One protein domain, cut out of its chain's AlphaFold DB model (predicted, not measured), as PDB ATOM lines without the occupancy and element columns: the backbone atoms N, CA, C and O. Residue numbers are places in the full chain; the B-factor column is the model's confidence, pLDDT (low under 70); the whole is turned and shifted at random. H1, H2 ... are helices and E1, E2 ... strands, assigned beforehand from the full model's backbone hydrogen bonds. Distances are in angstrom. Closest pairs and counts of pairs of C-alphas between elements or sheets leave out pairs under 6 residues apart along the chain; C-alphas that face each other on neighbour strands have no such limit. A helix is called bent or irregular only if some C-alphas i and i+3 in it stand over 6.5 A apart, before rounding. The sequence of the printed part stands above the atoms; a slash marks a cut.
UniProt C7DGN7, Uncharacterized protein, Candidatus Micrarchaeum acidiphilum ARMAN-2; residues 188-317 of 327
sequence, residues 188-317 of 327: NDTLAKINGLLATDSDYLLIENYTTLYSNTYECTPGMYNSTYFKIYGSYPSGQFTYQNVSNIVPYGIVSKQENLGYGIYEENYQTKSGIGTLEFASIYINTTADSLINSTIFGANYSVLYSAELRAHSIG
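AT A GLANCE: This is residues 188 to 317 of the 327 residues of an uncharacterized protein of Candidatus Micrarchaeum acidiphilum ARMAN-2 (UniProt C7DGN7). A long, twisted sheet of four strands has H1 and H2 over one face and the other face bare. H5 packs on H2, and H3 with short H4 makes a small head beyond one end of the sheet. The 130 printed residues run H1 H2 H3 H4 E1 E2 E3 E4 H5, mixed helices and strands; the sheet, order E1 E2 E3 E4, is antiparallel. The whole is loose, radius of gyration of the C-alphas 17.3 A, spanning 54 by 27 by 25 A.

IN THESE COORDINATES: The strands are E1, residues 252 to 262, 30.5 A; E2, 265 to 274, 29.4 A; E3, 277 to 287, 30.4 A; and E4, 292 to 298, 18.1 A. The helices are H1, 188 to 198, 15.2 A, from C-alpha 188 at (-15.728, -25.763, -4.420); H2, 202 to 219, 28.4 A; H3, 222 to 233, 15.9 A; H4, 243 to 246; and H5, 303 to 315, 18.6 A, to C-alpha 315 at (-13.762, -22.656, 32.804). H2 is only just irregular: C-alphas 213 and 216 are 6.6 A apart.

HOW THE PARTS SIT: The strands form a meander, each the antiparallel neighbour of the one before, in three hairpins. N 257 and O 269 at 2.8 A, N 268 and O 284 at 2.9 A, and N 285 and O 295 at 2.8 A are within hydrogen-bond range. H1 and H2 are on the same face, in two layers with the sheet. H2, height 8.8 A over the sheet, runs only just along the strands, 28 degrees to E2 on the local plane; its closest C-alphas to E1 are Tyr 214 and Tyr 252, 5.1 A. H1, height 8.7 A, runs across the strands, over E3, at 80 degrees on the local plane. H2 and H5 touch, closest C-alphas Asp 203 and Tyr 303, 6.8 A, at a steep tilt of 40 degrees, the same way. H3 touches H4 with residues 222 to 226 alone, closest C-alphas Pro 222 and Tyr 243, 5.4 A. Every O i to N i+4 pair is within hydrogen-bond range in H1, H3 and H5, and 10 of 14 in H2; H4 is too short for such a pair.

THE WHOLE: The C-alphas farthest apart, of Ser 235 and Tyr 263, are 55.4 A apart. The printed part has no cut and no long link. Mean pLDDT of the printed part is 71.1, with 63 residues under 70, among them residues 229 to 253 and 297 to 317.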
ATOM      1  N   ASN A 188     -16.794 -26.168  -5.331       61.44
ATOM      2  CA  ASN A 188     -15.728 -25.763  -4.420       61.44
ATOM      3  C   ASN A 188     -15.555 -24.243  -4.291       61.44
ATOM      4  O   ASN A 188     -15.319 -23.783  -3.178       61.44
ATOM      5  N   ASP A 189     -15.684 -23.460  -5.365       73.12
ATOM      6  CA  ASP A 189     -15.478 -22.002  -5.299       73.12
ATOM      7  C   ASP A 189     -16.603 -21.324  -4.511       73.12
ATOM      8  O   ASP A 189     -16.356 -20.448  -3.683       73.12
ATOM      9  N   THR A 190     -17.844 -21.774  -4.712       80.25
ATOM     10  CA  THR A 190     -19.008 -21.286  -3.960       80.25
ATOM     11  C   THR A 190     -18.916 -21.658  -2.481       80.25
ATOM     12  O   THR A 190     -19.154 -20.806  -1.629       80.25
ATOM     13  N   LEU A 191     -18.535 -22.899  -2.160       81.19
ATOM     14  CA  LEU A 191     -18.382 -23.349  -0.773       81.19
ATOM     15  C   LEU A 191     -17.238 -22.616  -0.059       81.19
ATOM     16  O   LEU A 191     -17.407 -22.148   1.063       81.19
ATOM     17  N   ALA A 192     -16.088 -22.452  -0.720       82.75
ATOM     18  CA  ALA A 192     -14.968 -21.687  -0.176       82.75
ATOM     19  C   ALA A 192     -15.358 -20.226   0.096       82.75
ATOM     20  O   ALA A 192     -14.965 -19.653   1.111       82.75
ATOM     21  N   LYS A 193     -16.172 -19.639  -0.786       84.94
ATOM     22  CA  LYS A 193     -16.688 -18.279  -0.635       84.94
ATOM     23  C   LYS A 193     -17.658 -18.146   0.536       84.94
ATOM     24  O   LYS A 193     -17.551 -17.191   1.300       84.94
ATOM     25  N   ILE A 194     -18.565 -19.106   0.698       85.00
ATOM     26  CA  ILE A 194     -19.482 -19.166   1.841       85.00
ATOM     27  C   ILE A 194     -18.694 -19.272   3.149       85.00
ATOM     28  O   ILE A 194     -18.870 -18.427   4.023       85.00
ATOM     29  N   ASN A 195     -17.755 -20.216   3.245       85.06
ATOM     30  CA  ASN A 195     -16.921 -20.391   4.437       85.06
ATOM     31  C   ASN A 195     -16.079 -19.144   4.749       85.06
ATOM     32  O   ASN A 195     -15.916 -18.777   5.910       85.06
ATOM     33  N   GLY A 196     -15.571 -18.463   3.716       84.19
ATOM     34  CA  GLY A 196     -14.840 -17.208   3.872       84.19
ATOM     35  C   GLY A 196     -15.696 -16.084   4.457       84.19
ATOM     36  O   GLY A 196     -15.213 -15.342   5.307       84.19
ATOM     37  N   LEU A 197     -16.963 -15.973   4.043       86.50
ATOM     38  CA  LEU A 197     -17.898 -14.985   4.587       86.50
ATOM     39  C   LEU A 197     -18.328 -15.343   6.013       86.50
ATOM     40  O   LEU A 197     -18.302 -14.473   6.880       86.50
ATOM     41  N   LEU A 198     -18.647 -16.612   6.275       85.00
ATOM     42  CA  LEU A 198     -18.982 -17.103   7.614       85.00
ATOM     43  C   LEU A 198     -17.866 -16.811   8.625       85.00
ATOM     44  O   LEU A 198     -18.139 -16.295   9.700       85.00
ATOM     45  N   ALA A 199     -16.597 -17.012   8.258       83.19
ATOM     46  CA  ALA A 199     -15.457 -16.734   9.135       83.19
ATOM     47  C   ALA A 199     -15.322 -15.257   9.572       83.19
ATOM     48  O   ALA A 199     -14.576 -14.965  10.509       83.19
ATOM     49  N   THR A 200     -16.008 -14.322   8.904       79.38
ATOM     50  CA  THR A 200     -16.035 -12.899   9.294       79.38
ATOM     51  C   THR A 200     -17.159 -12.551  10.269       79.38
ATOM     52  O   THR A 200     -17.163 -11.453  10.824       79.38
ATOM     53  N   ASP A 201     -18.092 -13.476  10.490       79.44
ATOM     54  CA  ASP A 201     -19.250 -13.300  11.353       79.44
ATOM     55  C   ASP A 201     -18.924 -13.662  12.809       79.44
ATOM     56  O   ASP A 201     -18.382 -14.730  13.104       79.44
ATOM     57  N   SER A 202     -19.261 -12.775  13.748       71.25
ATOM     58  CA  SER A 202     -19.019 -13.038  15.169       71.25
ATOM     59  C   SER A 202     -19.892 -14.172  15.699       71.25
ATOM     60  O   SER A 202     -19.428 -14.952  16.534       71.25
ATOM     61  N   ASP A 203     -21.133 -14.272  15.217       72.44
ATOM     62  CA  ASP A 203     -22.090 -15.287  15.647       72.44
ATOM     63  C   ASP A 203     -21.673 -16.673  15.138       72.44
ATOM     64  O   ASP A 203     -21.737 -17.634  15.901       72.44
ATOM     65  N   TYR A 204     -21.142 -16.778  13.917       78.38
ATOM     66  CA  TYR A 204     -20.548 -18.010  13.385       78.38
ATOM     67  C   TYR A 204     -19.436 -18.571  14.281       78.38
ATOM     68  O   TYR A 204     -19.466 -19.749  14.636       78.38
ATOM     69  N   LEU A 205     -18.484 -17.737  14.719       75.00
ATOM     70  CA  LEU A 205     -17.407 -18.181  15.620       75.00
ATOM     71  C   LEU A 205     -17.950 -18.722  16.947       75.00
ATOM     72  O   LEU A 205     -17.454 -19.707  17.493       75.00
ATOM     73  N   LEU A 206     -18.992 -18.080  17.464       71.69
ATOM     74  CA  LEU A 206     -19.657 -18.506  18.682       71.69
ATOM     75  C   LEU A 206     -20.394 -19.840  18.475       71.69
ATOM     76  O   LEU A 206     -20.283 -20.732  19.314       71.69
ATOM     77  N   ILE A 207     -21.087 -20.011  17.346       75.06
ATOM     78  CA  ILE A 207     -21.759 -21.257  16.947       75.06
ATOM     79  C   ILE A 207     -20.758 -22.422  16.839       75.06
ATOM     80  O   ILE A 207     -21.038 -23.514  17.341       75.06
ATOM     81  N   GLU A 208     -19.576 -22.202  16.260       77.00
ATOM     82  CA  GLU A 208     -18.492 -23.197  16.179       77.00
ATOM     83  C   GLU A 208     -17.971 -23.606  17.573       77.00
ATOM     84  O   GLU A 208     -17.834 -24.800  17.880       77.00
ATOM     85  N   ASN A 209     -17.765 -22.637  18.474       73.62
ATOM     86  CA  ASN A 209     -17.366 -22.922  19.858       73.62
ATOM     87  C   ASN A 209     -18.442 -23.728  20.600       73.62
ATOM     88  O   ASN A 209     -18.133 -24.704  21.291       73.62
ATOM     89  N   TYR A 210     -19.717 -23.386  20.412       71.31
ATOM     90  CA  TYR A 210     -20.837 -24.127  20.988       71.31
ATOM     91  C   TYR A 210     -20.976 -25.542  20.417       71.31
ATOM     92  O   TYR A 210     -21.258 -26.482  21.163       71.31
ATOM     93  N   THR A 211     -20.725 -25.718  19.120       73.56
ATOM     94  CA  THR A 211     -20.681 -27.035  18.468       73.56
ATOM     95  C   THR A 211     -19.610 -27.910  19.111       73.56
ATOM     96  O   THR A 211     -19.869 -29.062  19.471       73.56
ATOM     97  N   THR A 212     -18.434 -27.335  19.364       73.06
ATOM     98  CA  THR A 212     -17.341 -28.009  20.072       73.06
ATOM     99  C   THR A 212     -17.726 -28.348  21.511       73.06
ATOM    100  O   THR A 212     -17.517 -29.479  21.954       73.06
ATOM    101  N   LEU A 213     -18.344 -27.417  22.240       69.50
ATOM    102  CA  LEU A 213     -18.759 -27.620  23.627       69.50
ATOM    103  C   LEU A 213     -19.775 -28.768  23.765       69.50
ATOM    104  O   LEU A 213     -19.621 -29.635  24.627       69.50
ATOM    105  N   TYR A 214     -20.789 -28.799  22.897       67.38
ATOM    106  CA  TYR A 214     -21.864 -29.791  22.957       67.38
ATOM    107  C   TYR A 214     -21.536 -31.118  22.263       67.38
ATOM    108  O   TYR A 214     -22.261 -32.094  22.468       67.38
ATOM    109  N   SER A 215     -20.430 -31.214  21.517       69.06
ATOM    110  CA  SER A 215     -19.961 -32.475  20.920       69.06
ATOM    111  C   SER A 215     -19.764 -33.586  21.966       69.06
ATOM    112  O   SER A 215     -20.243 -34.703  21.785       69.06
ATOM    113  N   ASN A 216     -19.188 -33.246  23.126       63.44
ATOM    114  CA  ASN A 216     -18.955 -34.173  24.241       63.44
ATOM    115  C   ASN A 216     -20.244 -34.592  24.964       63.44
ATOM    116  O   ASN A 216     -20.243 -35.533  25.756       63.44
ATOM    117  N   THR A 217     -21.357 -33.900  24.706       66.06
ATOM    118  CA  THR A 217     -22.628 -34.169  25.386       66.06
ATOM    119  C   THR A 217     -23.288 -35.458  24.893       66.06
ATOM    120  O   THR A 217     -24.030 -36.098  25.636       66.06
ATOM    121  N   TYR A 218     -22.965 -35.887  23.669       65.94
ATOM    122  CA  TYR A 218     -23.444 -37.148  23.098       65.94
ATOM    123  C   TYR A 218     -23.004 -38.378  23.909       65.94
ATOM    124  O   TYR A 218     -23.743 -39.355  24.009       65.94
ATOM    125  N   GLU A 219     -21.825 -38.318  24.530       69.88
ATOM    126  CA  GLU A 219     -21.236 -39.427  25.290       69.88
ATOM    127  C   GLU A 219     -21.490 -39.316  26.799       69.88
ATOM    128  O   GLU A 219     -20.865 -40.016  27.602       69.88
ATOM    129  N   CYS A 220     -22.405 -38.437  27.221       71.81
ATOM    130  CA  CYS A 220     -22.624 -38.246  28.641       71.81
ATOM    131  C   CYS A 220     -23.133 -39.488  29.352       71.81
ATOM    132  O   CYS A 220     -24.020 -40.217  28.909       71.81
ATOM    133  N   THR A 221     -22.577 -39.676  30.543       73.56
ATOM    134  CA  THR A 221     -23.020 -40.679  31.500       73.56
ATOM    135  C   THR A 221     -23.543 -39.990  32.759       73.56
ATOM    136  O   THR A 221     -23.114 -38.873  33.081       73.56
ATOM    137  N   PRO A 222     -24.408 -40.661  33.544       73.06
ATOM    138  CA  PRO A 222     -24.849 -40.138  34.835       73.06
ATOM    139  C   PRO A 222     -23.689 -39.750  35.764       73.06
ATOM    140  O   PRO A 222     -23.777 -38.759  36.483       73.06
ATOM    141  N   GLY A 223     -22.584 -40.505  35.738       70.25
ATOM    142  CA  GLY A 223     -21.401 -40.228  36.555       70.25
ATOM    143  C   GLY A 223     -20.694 -38.929  36.160       70.25
ATOM    144  O   GLY A 223     -20.379 -38.117  37.030       70.25
ATOM    145  N   MET A 224     -20.504 -38.697  34.857       74.75
ATOM    146  CA  MET A 224     -19.897 -37.460  34.343       74.75
ATOM    147  C   MET A 224     -20.767 -36.237  34.640       74.75
ATOM    148  O   MET A 224     -20.248 -35.201  35.060       74.75
ATOM    149  N   TYR A 225     -22.086 -36.374  34.488       74.31
ATOM    150  CA  TYR A 225     -23.038 -35.328  34.848       74.31
ATOM    151  C   TYR A 225     -23.000 -35.008  36.346       74.31
ATOM    152  O   TYR A 225     -22.816 -33.857  36.723       74.31
ATOM    153  N   ASN A 226     -23.093 -36.015  37.218       70.75
ATOM    154  CA  ASN A 226     -23.079 -35.801  38.668       70.75
ATOM    155  C   ASN A 226     -21.756 -35.192  39.150       70.75
ATOM    156  O   ASN A 226     -21.765 -34.331  40.027       70.75
ATOM    157  N   SER A 227     -20.623 -35.605  38.572       71.31
ATOM    158  CA  SER A 227     -19.312 -35.016  38.870       71.31
ATOM    159  C   SER A 227     -19.241 -33.550  38.442       71.31
ATOM    160  O   SER A 227     -18.720 -32.714  39.177       71.31
ATOM    161  N   THR A 228     -19.771 -33.238  37.260       70.56
ATOM    162  CA  THR A 228     -19.884 -31.871  36.743       70.56
ATOM    163  C   THR A 228     -20.757 -31.018  37.659       70.56
ATOM    164  O   THR A 228     -20.338 -29.951  38.103       70.56
ATOM    165  N   TYR A 229     -21.946 -31.517  37.997       66.69
ATOM    166  CA  TYR A 229     -22.900 -30.853  38.873       66.69
ATOM    167  C   TYR A 229     -22.281 -30.584  40.252       66.69
ATOM    168  O   TYR A 229     -22.298 -29.455  40.730       66.69
ATOM    169  N   PHE A 230     -21.628 -31.575  40.861       67.00
ATOM    170  CA  PHE A 230     -20.959 -31.402  42.151       67.00
ATOM    171  C   PHE A 230     -19.823 -30.370  42.097       67.00
ATOM    172  O   PHE A 230     -19.698 -29.550  43.004       67.00
ATOM    173  N   LYS A 231     -19.022 -30.357  41.023       63.19
ATOM    174  CA  LYS A 231     -17.948 -29.366  40.831       63.19
ATOM    175  C   LYS A 231     -18.487 -27.931  40.762       63.19
ATOM    176  O   LYS A 231     -17.808 -27.014  41.212       63.19
ATOM    177  N   ILE A 232     -19.683 -27.743  40.204       61.50
ATOM    178  CA  ILE A 232     -20.313 -26.427  40.030       61.50
ATOM    179  C   ILE A 232     -21.078 -25.998  41.288       61.50
ATOM    180  O   ILE A 232     -20.934 -24.863  41.733       61.50
ATOM    181  N   TYR A 233     -21.890 -26.893  41.851       59.66
ATOM    182  CA  TYR A 233     -22.882 -26.571  42.882       59.66
ATOM    183  C   TYR A 233     -22.497 -27.067  44.286       59.66
ATOM    184  O   TYR A 233     -23.265 -26.897  45.233       59.66
ATOM    185  N   GLY A 234     -21.343 -27.727  44.445       60.53
ATOM    186  CA  GLY A 234     -20.854 -28.243  45.733       60.53
ATOM    187  C   GLY A 234     -21.744 -29.316  46.372       60.53
ATOM    188  O   GLY A 234     -21.601 -29.626  47.553       60.53
ATOM    189  N   SER A 235     -22.699 -29.859  45.618       61.44
ATOM    190  CA  SER A 235     -23.698 -30.821  46.080       61.44
ATOM    191  C   SER A 235     -24.120 -31.731  44.932       61.44
ATOM    192  O   SER A 235     -23.894 -31.410  43.770       61.44
ATOM    193  N   TYR A 236     -24.685 -32.897  45.243       63.47
ATOM    194  CA  TYR A 236     -25.233 -33.786  44.218       63.47
ATOM    195  C   TYR A 236     -26.612 -33.301  43.751       63.47
ATOM    196  O   TYR A 236     -27.362 -32.739  44.556       63.47
ATOM    197  N   PRO A 237     -26.977 -33.555  42.483       57.34
ATOM    198  CA  PRO A 237     -28.287 -33.182  41.972       57.34
ATOM    199  C   PRO A 237     -29.402 -33.906  42.731       57.34
ATOM    200  O   PRO A 237     -29.293 -35.093  43.043       57.34
ATOM    201  N   SER A 238     -30.501 -33.201  42.997       50.34
ATOM    202  CA  SER A 238     -31.693 -33.756  43.646       50.34
ATOM    203  C   SER A 238     -32.967 -33.385  42.883       50.34
ATOM    204  O   SER A 238     -32.984 -32.448  42.082       50.34
ATOM    205  N   GLY A 239     -34.038 -34.156  43.090       62.50
ATOM    206  CA  GLY A 239     -35.334 -33.910  42.452       62.50
ATOM    207  C   GLY A 239     -35.283 -33.985  40.921       62.50
ATOM    208  O   GLY A 239     -34.891 -35.001  40.350       62.50
ATOM    209  N   GLN A 240     -35.705 -32.911  40.249       49.53
ATOM    210  CA  GLN A 240     -35.804 -32.843  38.783       49.53
ATOM    211  C   GLN A 240     -34.468 -32.570  38.075       49.53
ATOM    212  O   GLN A 240     -34.408 -32.628  36.854       49.53
ATOM    213  N   PHE A 241     -33.386 -32.345  38.818       51.16
ATOM    214  CA  PHE A 241     -32.057 -32.081  38.257       51.16
ATOM    215  C   PHE A 241     -31.188 -33.338  38.142       51.16
ATOM    216  O   PHE A 241     -29.978 -33.243  38.017       51.16
ATOM    217  N   THR A 242     -31.764 -34.540  38.218       58.62
ATOM    218  CA  THR A 242     -31.008 -35.778  37.975       58.62
ATOM    219  C   THR A 242     -30.657 -35.923  36.496       58.62
ATOM    220  O   THR A 242     -31.373 -35.422  35.627       58.62
ATOM    221  N   TYR A 243     -29.588 -36.671  36.198       64.62
ATOM    222  CA  TYR A 243     -29.137 -36.905  34.822       64.62
ATOM    223  C   TYR A 243     -30.272 -37.325  33.878       64.62
ATOM    224  O   TYR A 243     -30.410 -36.749  32.812       64.62
ATOM    225  N   GLN A 244     -31.124 -38.265  34.292       60.97
ATOM    226  CA  GLN A 244     -32.245 -38.765  33.480       60.97
ATOM    227  C   GLN A 244     -33.284 -37.696  33.124       60.97
ATOM    228  O   GLN A 244     -33.958 -37.815  32.103       60.97
ATOM    229  N   ASN A 245     -33.420 -36.665  33.954       57.28
ATOM    230  CA  ASN A 245     -34.378 -35.590  33.736       57.28
ATOM    231  C   ASN A 245     -33.790 -34.485  32.850       57.28
ATOM    232  O   ASN A 245     -34.514 -33.904  32.045       57.28
ATOM    233  N   VAL A 246     -32.482 -34.229  32.955       56.94
ATOM    234  CA  VAL A 246     -31.819 -33.185  32.161       56.94
ATOM    235  C   VAL A 246     -31.255 -33.695  30.834       56.94
ATOM    236  O   VAL A 246     -31.219 -32.947  29.868       56.94
ATOM    237  N   SER A 247     -30.862 -34.966  30.718       58.56
ATOM    238  CA  SER A 247     -30.240 -35.507  29.498       58.56
ATOM    239  C   SER A 247     -31.161 -35.417  28.283       58.56
ATOM    240  O   SER A 247     -30.701 -35.243  27.161       58.56
ATOM    241  N   ASN A 248     -32.476 -35.491  28.504       56.62
ATOM    242  CA  ASN A 248     -33.467 -35.390  27.435       56.62
ATOM    243  C   ASN A 248     -33.619 -33.965  26.884       56.62
ATOM    244  O   ASN A 248     -34.250 -33.777  25.848       56.62
ATOM    245  N   ILE A 249     -33.054 -32.974  27.568       53.38
ATOM    246  CA  ILE A 249     -33.205 -31.552  27.257       53.38
ATOM    247  C   ILE A 249     -31.864 -30.850  27.029       53.38
ATOM    248  O   ILE A 249     -31.867 -29.697  26.630       53.38
ATOM    249  N   VAL A 250     -30.718 -31.507  27.233       59.69
ATOM    250  CA  VAL A 250     -29.430 -30.899  26.874       59.69
ATOM    251  C   VAL A 250     -29.216 -31.007  25.357       59.69
ATOM    252  O   VAL A 250     -29.356 -32.109  24.814       59.69
ATOM    253  N   PRO A 251     -28.880 -29.903  24.663       61.03
ATOM    254  CA  PRO A 251     -28.496 -29.958  23.262       61.03
ATOM    255  C   PRO A 251     -27.253 -30.822  23.062       61.03
ATOM    256  O   PRO A 251     -26.292 -30.756  23.828       61.03
ATOM    257  N   TYR A 252     -27.258 -31.606  21.995       68.75
ATOM    258  CA  TYR A 252     -26.086 -32.303  21.497       68.75
ATOM    259  C   TYR A 252     -26.127 -32.364  19.973       68.75
ATOM    260  O   TYR A 252     -27.194 -32.342  19.356       68.75
ATOM    261  N   GLY A 253     -24.947 -32.481  19.364       69.81
ATOM    262  CA  GLY A 253     -24.823 -32.652  17.920       69.81
ATOM    263  C   GLY A 253     -25.442 -31.496  17.141       69.81
ATOM    264  O   GLY A 253     -26.392 -31.717  16.388       69.81
ATOM    265  N   ILE A 254     -24.905 -30.287  17.338       75.56
ATOM    266  CA  ILE A 254     -25.181 -29.168  16.437       75.56
ATOM    267  C   ILE A 254     -24.687 -29.578  15.047       75.56
ATOM    268  O   ILE A 254     -23.534 -29.967  14.872       75.56
ATOM    269  N   VAL A 255     -25.594 -29.560  14.079       78.62
ATOM    270  CA  VAL A 255     -25.341 -29.855  12.672       78.62
ATOM    271  C   VAL A 255     -25.744 -28.647  11.855       78.62
ATOM    272  O   VAL A 255     -26.771 -28.030  12.128       78.62
ATOM    273  N   SER A 256     -24.952 -28.322  10.846       84.12
ATOM    274  CA  SER A 256     -25.294 -27.271   9.905       84.12
ATOM    275  C   SER A 256     -25.896 -27.870   8.633       84.12
ATOM    276  O   SER A 256     -25.585 -28.997   8.226       84.12
ATOM    277  N   LYS A 257     -26.825 -27.136   8.028       84.81
ATOM    278  CA  LYS A 257     -27.431 -27.446   6.741       84.81
ATOM    279  C   LYS A 257     -27.424 -26.179   5.903       84.81
ATOM    280  O   LYS A 257     -28.156 -25.236   6.192       84.81
ATOM    281  N   GLN A 258     -26.664 -26.220   4.820       88.25
ATOM    282  CA  GLN A 258     -26.675 -25.171   3.815       88.25
ATOM    283  C   GLN A 258     -27.849 -25.366   2.848       88.25
ATOM    284  O   GLN A 258     -28.008 -26.435   2.249       88.25
ATOM    285  N   GLU A 259     -28.639 -24.320   2.633       88.56
ATOM    286  CA  GLU A 259     -29.726 -24.290   1.659       88.56
ATOM    287  C   GLU A 259     -29.540 -23.134   0.670       88.56
ATOM    288  O   GLU A 259     -29.216 -22.011   1.048       88.56
ATOM    289  N   ASN A 260     -29.709 -23.407  -0.626       88.50
ATOM    290  CA  ASN A 260     -29.659 -22.377  -1.664       88.50
ATOM    291  C   ASN A 260     -31.065 -21.807  -1.870       88.50
ATOM    292  O   ASN A 260     -31.948 -22.506  -2.367       88.50
ATOM    293  N   LEU A 261     -31.246 -20.532  -1.535       85.88
ATOM    294  CA  LEU A 261     -32.524 -19.826  -1.652       85.88
ATOM    295  C   LEU A 261     -32.717 -19.162  -3.028       85.88
ATOM    296  O   LEU A 261     -33.750 -18.547  -3.293       85.88
ATOM    297  N   GLY A 262     -31.736 -19.300  -3.923       82.81
ATOM    298  CA  GLY A 262     -31.716 -18.708  -5.256       82.81
ATOM    299  C   GLY A 262     -30.994 -17.361  -5.307       82.81
ATOM    300  O   GLY A 262     -30.708 -16.732  -4.293       82.81
ATOM    301  N   TYR A 263     -30.668 -16.909  -6.523       86.69
ATOM    302  CA  TYR A 263     -30.034 -15.602  -6.788       86.69
ATOM    303  C   TYR A 263     -28.711 -15.346  -6.032       86.69
ATOM    304  O   TYR A 263     -28.346 -14.204  -5.757       86.69
ATOM    305  N   GLY A 264     -27.975 -16.416  -5.714       83.38
ATOM    306  CA  GLY A 264     -26.723 -16.345  -4.957       83.38
ATOM    307  C   GLY A 264     -26.912 -16.137  -3.452       83.38
ATOM    308  O   GLY A 264     -25.931 -15.851  -2.765       83.38
ATOM    309  N   ILE A 265     -28.140 -16.284  -2.948       86.62
ATOM    310  CA  ILE A 265     -28.461 -16.253  -1.522       86.62
ATOM    311  C   ILE A 265     -28.451 -17.680  -0.972       86.62
ATOM    312  O   ILE A 265     -29.089 -18.576  -1.526       86.62
ATOM    313  N   TYR A 266     -27.743 -17.862   0.134       87.75
ATOM    314  CA  TYR A 266     -27.654 -19.114   0.872       87.75
ATOM    315  C   TYR A 266     -28.079 -18.889   2.318       87.75
ATOM    316  O   TYR A 266     -27.840 -17.819   2.876       87.75
ATOM    317  N   GLU A 267     -28.697 -19.899   2.911       87.44
ATOM    318  CA  GLU A 267     -28.967 -19.970   4.342       87.44
ATOM    319  C   GLU A 267     -28.143 -21.110   4.931       87.44
ATOM    320  O   GLU A 267     -28.262 -22.250   4.491       87.44
ATOM    321  N   GLU A 268     -27.314 -20.797   5.921       86.50
ATOM    322  CA  GLU A 268     -26.668 -21.789   6.769       86.50
ATOM    323  C   GLU A 268     -27.518 -21.955   8.029       86.50
ATOM    324  O   GLU A 268     -27.516 -21.091   8.908       86.50
ATOM    325  N   ASN A 269     -28.290 -23.040   8.085       82.31
ATOM    326  CA  ASN A 269     -29.186 -23.342   9.194       82.31
ATOM    327  C   ASN A 269     -28.515 -24.330  10.150       82.31
ATOM    328  O   ASN A 269     -28.133 -25.429   9.751       82.31
ATOM    329  N   TYR A 270     -28.385 -23.961  11.416       79.12
ATOM    330  CA  TYR A 270     -27.825 -24.809  12.456       79.12
ATOM    331  C   TYR A 270     -28.950 -25.424  13.265       79.12
ATOM    332  O   TYR A 270     -29.801 -24.725  13.811       79.12
ATOM    333  N   GLN A 271     -28.922 -26.743  13.394       76.94
ATOM    334  CA  GLN A 271     -29.887 -27.512  14.162       76.94
ATOM    335  C   GLN A 271     -29.174 -28.296  15.244       76.94
ATOM    336  O   GLN A 271     -28.113 -28.860  15.017       76.94
ATOM    337  N   THR A 272     -29.781 -28.397  16.414       72.25
ATOM    338  CA  THR A 272     -29.286 -29.221  17.513       72.25
ATOM    339  C   THR A 272     -30.280 -30.321  17.830       72.25
ATOM    340  O   THR A 272     -31.490 -30.158  17.672       72.25
ATOM    341  N   LYS A 273     -29.784 -31.460  18.309       69.62
ATOM    342  CA  LYS A 273     -30.629 -32.544  18.809       69.62
ATOM    343  C   LYS A 273     -30.765 -32.452  20.318       69.62
ATOM    344  O   LYS A 273     -29.917 -31.897  21.007       69.62
ATOM    345  N   SER A 274     -31.845 -33.020  20.819       66.06
ATOM    346  CA  SER A 274     -32.102 -33.273  22.232       66.06
ATOM    347  C   SER A 274     -32.941 -34.549  22.342       66.06
ATOM    348  O   SER A 274     -33.430 -35.072  21.336       66.06
ATOM    349  N   GLY A 275     -33.141 -35.070  23.552       57.03
ATOM    350  CA  GLY A 275     -34.037 -36.213  23.770       57.03
ATOM    351  C   GLY A 275     -35.509 -35.931  23.441       57.03
ATOM    352  O   GLY A 275     -36.280 -36.876  23.305       57.03
ATOM    353  N   ILE A 276     -35.898 -34.662  23.269       54.69
ATOM    354  CA  ILE A 276     -37.248 -34.268  22.838       54.69
ATOM    355  C   ILE A 276     -37.371 -34.009  21.325       54.69
ATOM    356  O   ILE A 276     -38.481 -33.801  20.842       54.69
ATOM    357  N   GLY A 277     -36.264 -34.028  20.572       64.38
ATOM    358  CA  GLY A 277     -36.259 -33.847  19.117       64.38
ATOM    359  C   GLY A 277     -35.155 -32.926  18.595       64.38
ATOM    360  O   GLY A 277     -34.244 -32.531  19.325       64.38
ATOM    361  N   THR A 278     -35.250 -32.603  17.305       69.25
ATOM    362  CA  THR A 278     -34.381 -31.636  16.622       69.25
ATOM    363  C   THR A 278     -34.967 -30.234  16.747       69.25
ATOM    364  O   THR A 278     -36.162 -30.045  16.530       69.25
ATOM    365  N   LEU A 279     -34.124 -29.262  17.080       66.38
ATOM    366  CA  LEU A 279     -34.481 -27.859  17.262       66.38
ATOM    367  C   LEU A 279     -33.545 -26.977  16.435       66.38
ATOM    368  O   LEU A 279     -32.379 -27.315  16.247       66.38
ATOM    369  N   GLU A 280     -34.053 -25.848  15.957       69.75
ATOM    370  CA  GLU A 280     -33.247 -24.828  15.284       69.75
ATOM    371  C   GLU A 280     -32.441 -24.024  16.316       69.75
ATOM    372  O   GLU A 280     -32.957 -23.657  17.373       69.75
ATOM    373  N   PHE A 281     -31.160 -23.800  16.031       67.75
ATOM    374  CA  PHE A 281     -30.183 -23.162  16.917       67.75
ATOM    375  C   PHE A 281     -29.779 -21.778  16.406       67.75
ATOM    376  O   PHE A 281     -29.798 -20.806  17.165       67.75
ATOM    377  N   ALA A 282     -29.458 -21.676  15.118       73.06
ATOM    378  CA  ALA A 282     -29.089 -20.420  14.481       73.06
ATOM    379  C   ALA A 282     -29.335 -20.473  12.971       73.06
ATOM    380  O   ALA A 282     -29.370 -21.555  12.386       73.06
ATOM    381  N   SER A 283     -29.443 -19.314  12.334       80.31
ATOM    382  CA  SER A 283     -29.437 -19.186  10.880       80.31
ATOM    383  C   SER A 283     -28.589 -17.995  10.443       80.31
ATOM    384  O   SER A 283     -28.665 -16.909  11.021       80.31
ATOM    385  N   ILE A 284     -27.763 -18.201   9.417       83.38
ATOM    386  CA  ILE A 284     -26.940 -17.148   8.817       83.38
ATOM    387  C   ILE A 284     -27.260 -17.064   7.330       83.38
ATOM    388  O   ILE A 284     -27.115 -18.032   6.587       83.38
ATOM    389  N   TYR A 285     -27.681 -15.884   6.885       84.44
ATOM    390  CA  TYR A 285     -27.994 -15.605   5.489       84.44
ATOM    391  C   TYR A 285     -26.791 -14.972   4.796       84.44
ATOM    392  O   TYR A 285     -26.290 -13.925   5.212       84.44
ATOM    393  N   ILE A 286     -26.355 -15.579   3.697       90.25
ATOM    394  CA  ILE A 286     -25.145 -15.212   2.963       90.25
ATOM    395  C   ILE A 286     -25.524 -14.807   1.540       90.25
ATOM    396  O   ILE A 286     -26.227 -15.536   0.843       90.25
ATOM    397  N   ASN A 287     -25.018 -13.666   1.072       88.00
ATOM    398  CA  ASN A 287     -25.116 -13.250  -0.321       88.00
ATOM    399  C   ASN A 287     -23.763 -13.429  -1.015       88.00
ATOM    400  O   ASN A 287     -22.866 -12.595  -0.906       88.00
ATOM    401  N   THR A 288     -23.636 -14.509  -1.778       88.06
ATOM    402  CA  THR A 288     -22.423 -14.821  -2.548       88.06
ATOM    403  C   THR A 288     -22.266 -13.976  -3.813       88.06
ATOM    404  O   THR A 288     -21.195 -13.994  -4.414       88.06
ATOM    405  N   THR A 289     -23.296 -13.241  -4.239       87.62
ATOM    406  CA  THR A 289     -23.209 -12.303  -5.373       87.62
ATOM    407  C   THR A 289     -22.673 -10.943  -4.923       87.62
ATOM    408  O   THR A 289     -21.955 -10.286  -5.670       87.62
ATOM    409  N   ALA A 290     -23.034 -10.521  -3.707       87.69
ATOM    410  CA  ALA A 290     -22.646  -9.240  -3.114       87.69
ATOM    411  C   ALA A 290     -21.454  -9.337  -2.143       87.69
ATOM    412  O   ALA A 290     -21.063  -8.328  -1.567       87.69
ATOM    413  N   ASP A 291     -20.895 -10.534  -1.962       87.06
ATOM    414  CA  ASP A 291     -19.777 -10.832  -1.059       87.06
ATOM    415  C   ASP A 291     -20.035 -10.342   0.370       87.06
ATOM    416  O   ASP A 291     -19.185  -9.715   1.000       87.06
ATOM    417  N   SER A 292     -21.241 -10.610   0.879       84.50
ATOM    418  CA  SER A 292     -21.702 -10.052   2.149       84.50
ATOM    419  C   SER A 292     -22.585 -11.011   2.940       84.50
ATOM    420  O   SER A 292     -23.377 -11.764   2.368       84.50
ATOM    421  N   LEU A 293     -22.541 -10.890   4.263       83.56
ATOM    422  CA  LEU A 293     -23.547 -11.453   5.162       83.56
ATOM    423  C   LEU A 293     -24.782 -10.545   5.166       83.56
ATOM    424  O   LEU A 293     -24.660  -9.321   5.204       83.56
ATOM    425  N   ILE A 294     -25.968 -11.140   5.078       83.69
ATOM    426  CA  ILE A 294     -27.243 -10.415   5.085       83.69
ATOM    427  C   ILE A 294     -27.713 -10.231   6.527       83.69
ATOM    428  O   ILE A 294     -28.051  -9.120   6.933       83.69
ATOM    429  N   ASN A 295     -27.766 -11.329   7.280       79.75
ATOM    430  CA  ASN A 295     -28.191 -11.358   8.672       79.75
ATOM    431  C   ASN A 295     -27.687 -12.643   9.339       79.75
ATOM    432  O   ASN A 295     -27.618 -13.682   8.683       79.75
ATOM    433  N   SER A 296     -27.422 -12.573  10.638       74.31
ATOM    434  CA  SER A 296     -27.229 -13.730  11.506       74.31
ATOM    435  C   SER A 296     -28.278 -13.678  12.609       74.31
ATOM    436  O   SER A 296     -28.594 -12.618  13.147       74.31
ATOM    437  N   THR A 297     -28.881 -14.821  12.908       68.75
ATOM    438  CA  THR A 297     -29.835 -14.966  14.000       68.75
ATOM    439  C   THR A 297     -29.440 -16.169  14.832       68.75
ATOM    440  O   THR A 297     -29.460 -17.293  14.343       68.75
ATOM    441  N   ILE A 298     -29.134 -15.943  16.107       64.19
ATOM    442  CA  ILE A 298     -29.062 -17.016  17.097       64.19
ATOM    443  C   ILE A 298     -30.378 -17.015  17.869       64.19
ATOM    444  O   ILE A 298     -30.774 -16.006  18.459       64.19
ATOM    445  N   PHE A 299     -31.092 -18.137  17.843       60.22
ATOM    446  CA  PHE A 299     -32.404 -18.217  18.471       60.22
ATOM    447  C   PHE A 299     -32.263 -18.284  19.999       60.22
ATOM    448  O   PHE A 299     -31.514 -19.094  20.537       60.22
ATOM    449  N   GLY A 300     -33.007 -17.428  20.709       47.28
ATOM    450  CA  GLY A 300     -33.142 -17.486  22.171       47.28
ATOM    451  C   GLY A 300     -32.158 -16.648  23.005       47.28
ATOM    452  O   GLY A 300     -32.298 -16.634  24.232       47.28
ATOM    453  N   ALA A 301     -31.205 -15.912  22.411       50.47
ATOM    454  CA  ALA A 301     -30.315 -15.003  23.154       50.47
ATOM    455  C   ALA A 301     -29.666 -13.908  22.292       50.47
ATOM    456  O   ALA A 301     -29.651 -14.000  21.071       50.47
ATOM    457  N   ASN A 302     -29.061 -12.905  22.941       51.59
ATOM    458  CA  ASN A 302     -28.105 -12.014  22.283       51.59
ATOM    459  C   ASN A 302     -26.664 -12.569  22.386       51.59
ATOM    460  O   ASN A 302     -26.346 -13.383  23.261       51.59
ATOM    461  N   TYR A 303     -25.778 -12.070  21.524       56.34
ATOM    462  CA  TYR A 303     -24.375 -12.484  21.437       56.34
ATOM    463  C   TYR A 303     -23.595 -12.408  22.764       56.34
ATOM    464  O   TYR A 303     -22.865 -13.332  23.120       56.34
ATOM    465  N   SER A 304     -23.739 -11.322  23.531       54.25
ATOM    466  CA  SER A 304     -22.920 -11.101  24.735       54.25
ATOM    467  C   SER A 304     -23.190 -12.133  25.829       54.25
ATOM    468  O   SER A 304     -22.290 -12.526  26.577       54.25
ATOM    469  N   VAL A 305     -24.444 -12.564  25.932       51.84
ATOM    470  CA  VAL A 305     -24.872 -13.509  26.955       51.84
ATOM    471  C   VAL A 305     -24.454 -14.936  26.565       51.84
ATOM    472  O   VAL A 305     -23.941 -15.672  27.410       51.84
ATOM    473  N   LEU A 306     -24.570 -15.293  25.284       57.75
ATOM    474  CA  LEU A 306     -23.992 -16.514  24.710       57.75
ATOM    475  C   LEU A 306     -22.488 -16.630  24.981       57.75
ATOM    476  O   LEU A 306     -22.014 -17.616  25.536       57.75
ATOM    477  N   TYR A 307     -21.738 -15.588  24.637       62.59
ATOM    478  CA  TYR A 307     -20.293 -15.565  24.823       62.59
ATOM    479  C   TYR A 307     -19.898 -15.752  26.297       62.59
ATOM    480  O   TYR A 307     -18.993 -16.512  26.628       62.59
ATOM    481  N   SER A 308     -20.641 -15.138  27.221       58.41
ATOM    482  CA  SER A 308     -20.406 -15.306  28.663       58.41
ATOM    483  C   SER A 308     -20.682 -16.736  29.154       58.41
ATOM    484  O   SER A 308     -19.981 -17.242  30.036       58.41
ATOM    485  N   ALA A 309     -21.706 -17.395  28.605       58.78
ATOM    486  CA  ALA A 309     -22.038 -18.777  28.934       58.78
ATOM    487  C   ALA A 309     -20.994 -19.766  28.387       58.78
ATOM    488  O   ALA A 309     -20.614 -20.696  29.103       58.78
ATOM    489  N   GLU A 310     -20.481 -19.526  27.181       68.44
ATOM    490  CA  GLU A 310     -19.367 -20.277  26.590       68.44
ATOM    491  C   GLU A 310     -18.103 -20.196  27.464       68.44
ATOM    492  O   GLU A 310     -17.574 -21.235  27.878       68.44
ATOM    493  N   LEU A 311     -17.701 -18.991  27.886       66.88
ATOM    494  CA  LEU A 311     -16.523 -18.798  28.739       66.88
ATOM    495  C   LEU A 311     -16.651 -19.558  30.065       66.88
ATOM    496  O   LEU A 311     -15.698 -20.182  30.550       66.88
ATOM    497  N   ARG A 312     -17.851 -19.546  30.658       62.97
ATOM    498  CA  ARG A 312     -18.134 -20.295  31.886       62.97
ATOM    499  C   ARG A 312     -18.039 -21.799  31.650       62.97
ATOM    500  O   ARG A 312     -17.451 -22.489  32.481       62.97
ATOM    501  N   ALA A 313     -18.560 -22.302  30.535       64.62
ATOM    502  CA  ALA A 313     -18.507 -23.718  30.189       64.62
ATOM    503  C   ALA A 313     -17.071 -24.213  29.920       64.62
ATOM    504  O   ALA A 313     -16.700 -25.316  30.335       64.62
ATOM    505  N   HIS A 314     -16.218 -23.370  29.335       66.69
ATOM    506  CA  HIS A 314     -14.790 -23.660  29.218       66.69
ATOM    507  C   HIS A 314     -14.076 -23.662  30.572       66.69
ATOM    508  O   HIS A 314     -13.295 -24.576  30.841       66.69
ATOM    509  N   SER A 315     -14.388 -22.720  31.470       63.47
ATOM    510  CA  SER A 315     -13.762 -22.656  32.804       63.47
ATOM    511  C   SER A 315     -13.966 -23.926  33.649       63.47
ATOM    512  O   SER A 315     -13.141 -24.265  34.498       63.47
ATOM    513  N   ILE A 316     -15.047 -24.670  33.395       59.03
ATOM    514  CA  ILE A 316     -15.372 -25.918  34.099       59.03
ATOM    515  C   ILE A 316     -14.833 -27.174  33.403       59.03
ATOM    516  O   ILE A 316     -14.838 -28.240  34.027       59.03
ATOM    517  N   GLY A 317     -14.278 -27.037  32.193       61.91
ATOM    518  CA  GLY A 317     -13.592 -28.095  31.450       61.91
ATOM    519  C   GLY A 317     -14.498 -28.928  30.542       61.91
ATOM    520  O   GLY A 317     -14.421 -30.151  30.603       61.91
TER     521      GLY A 317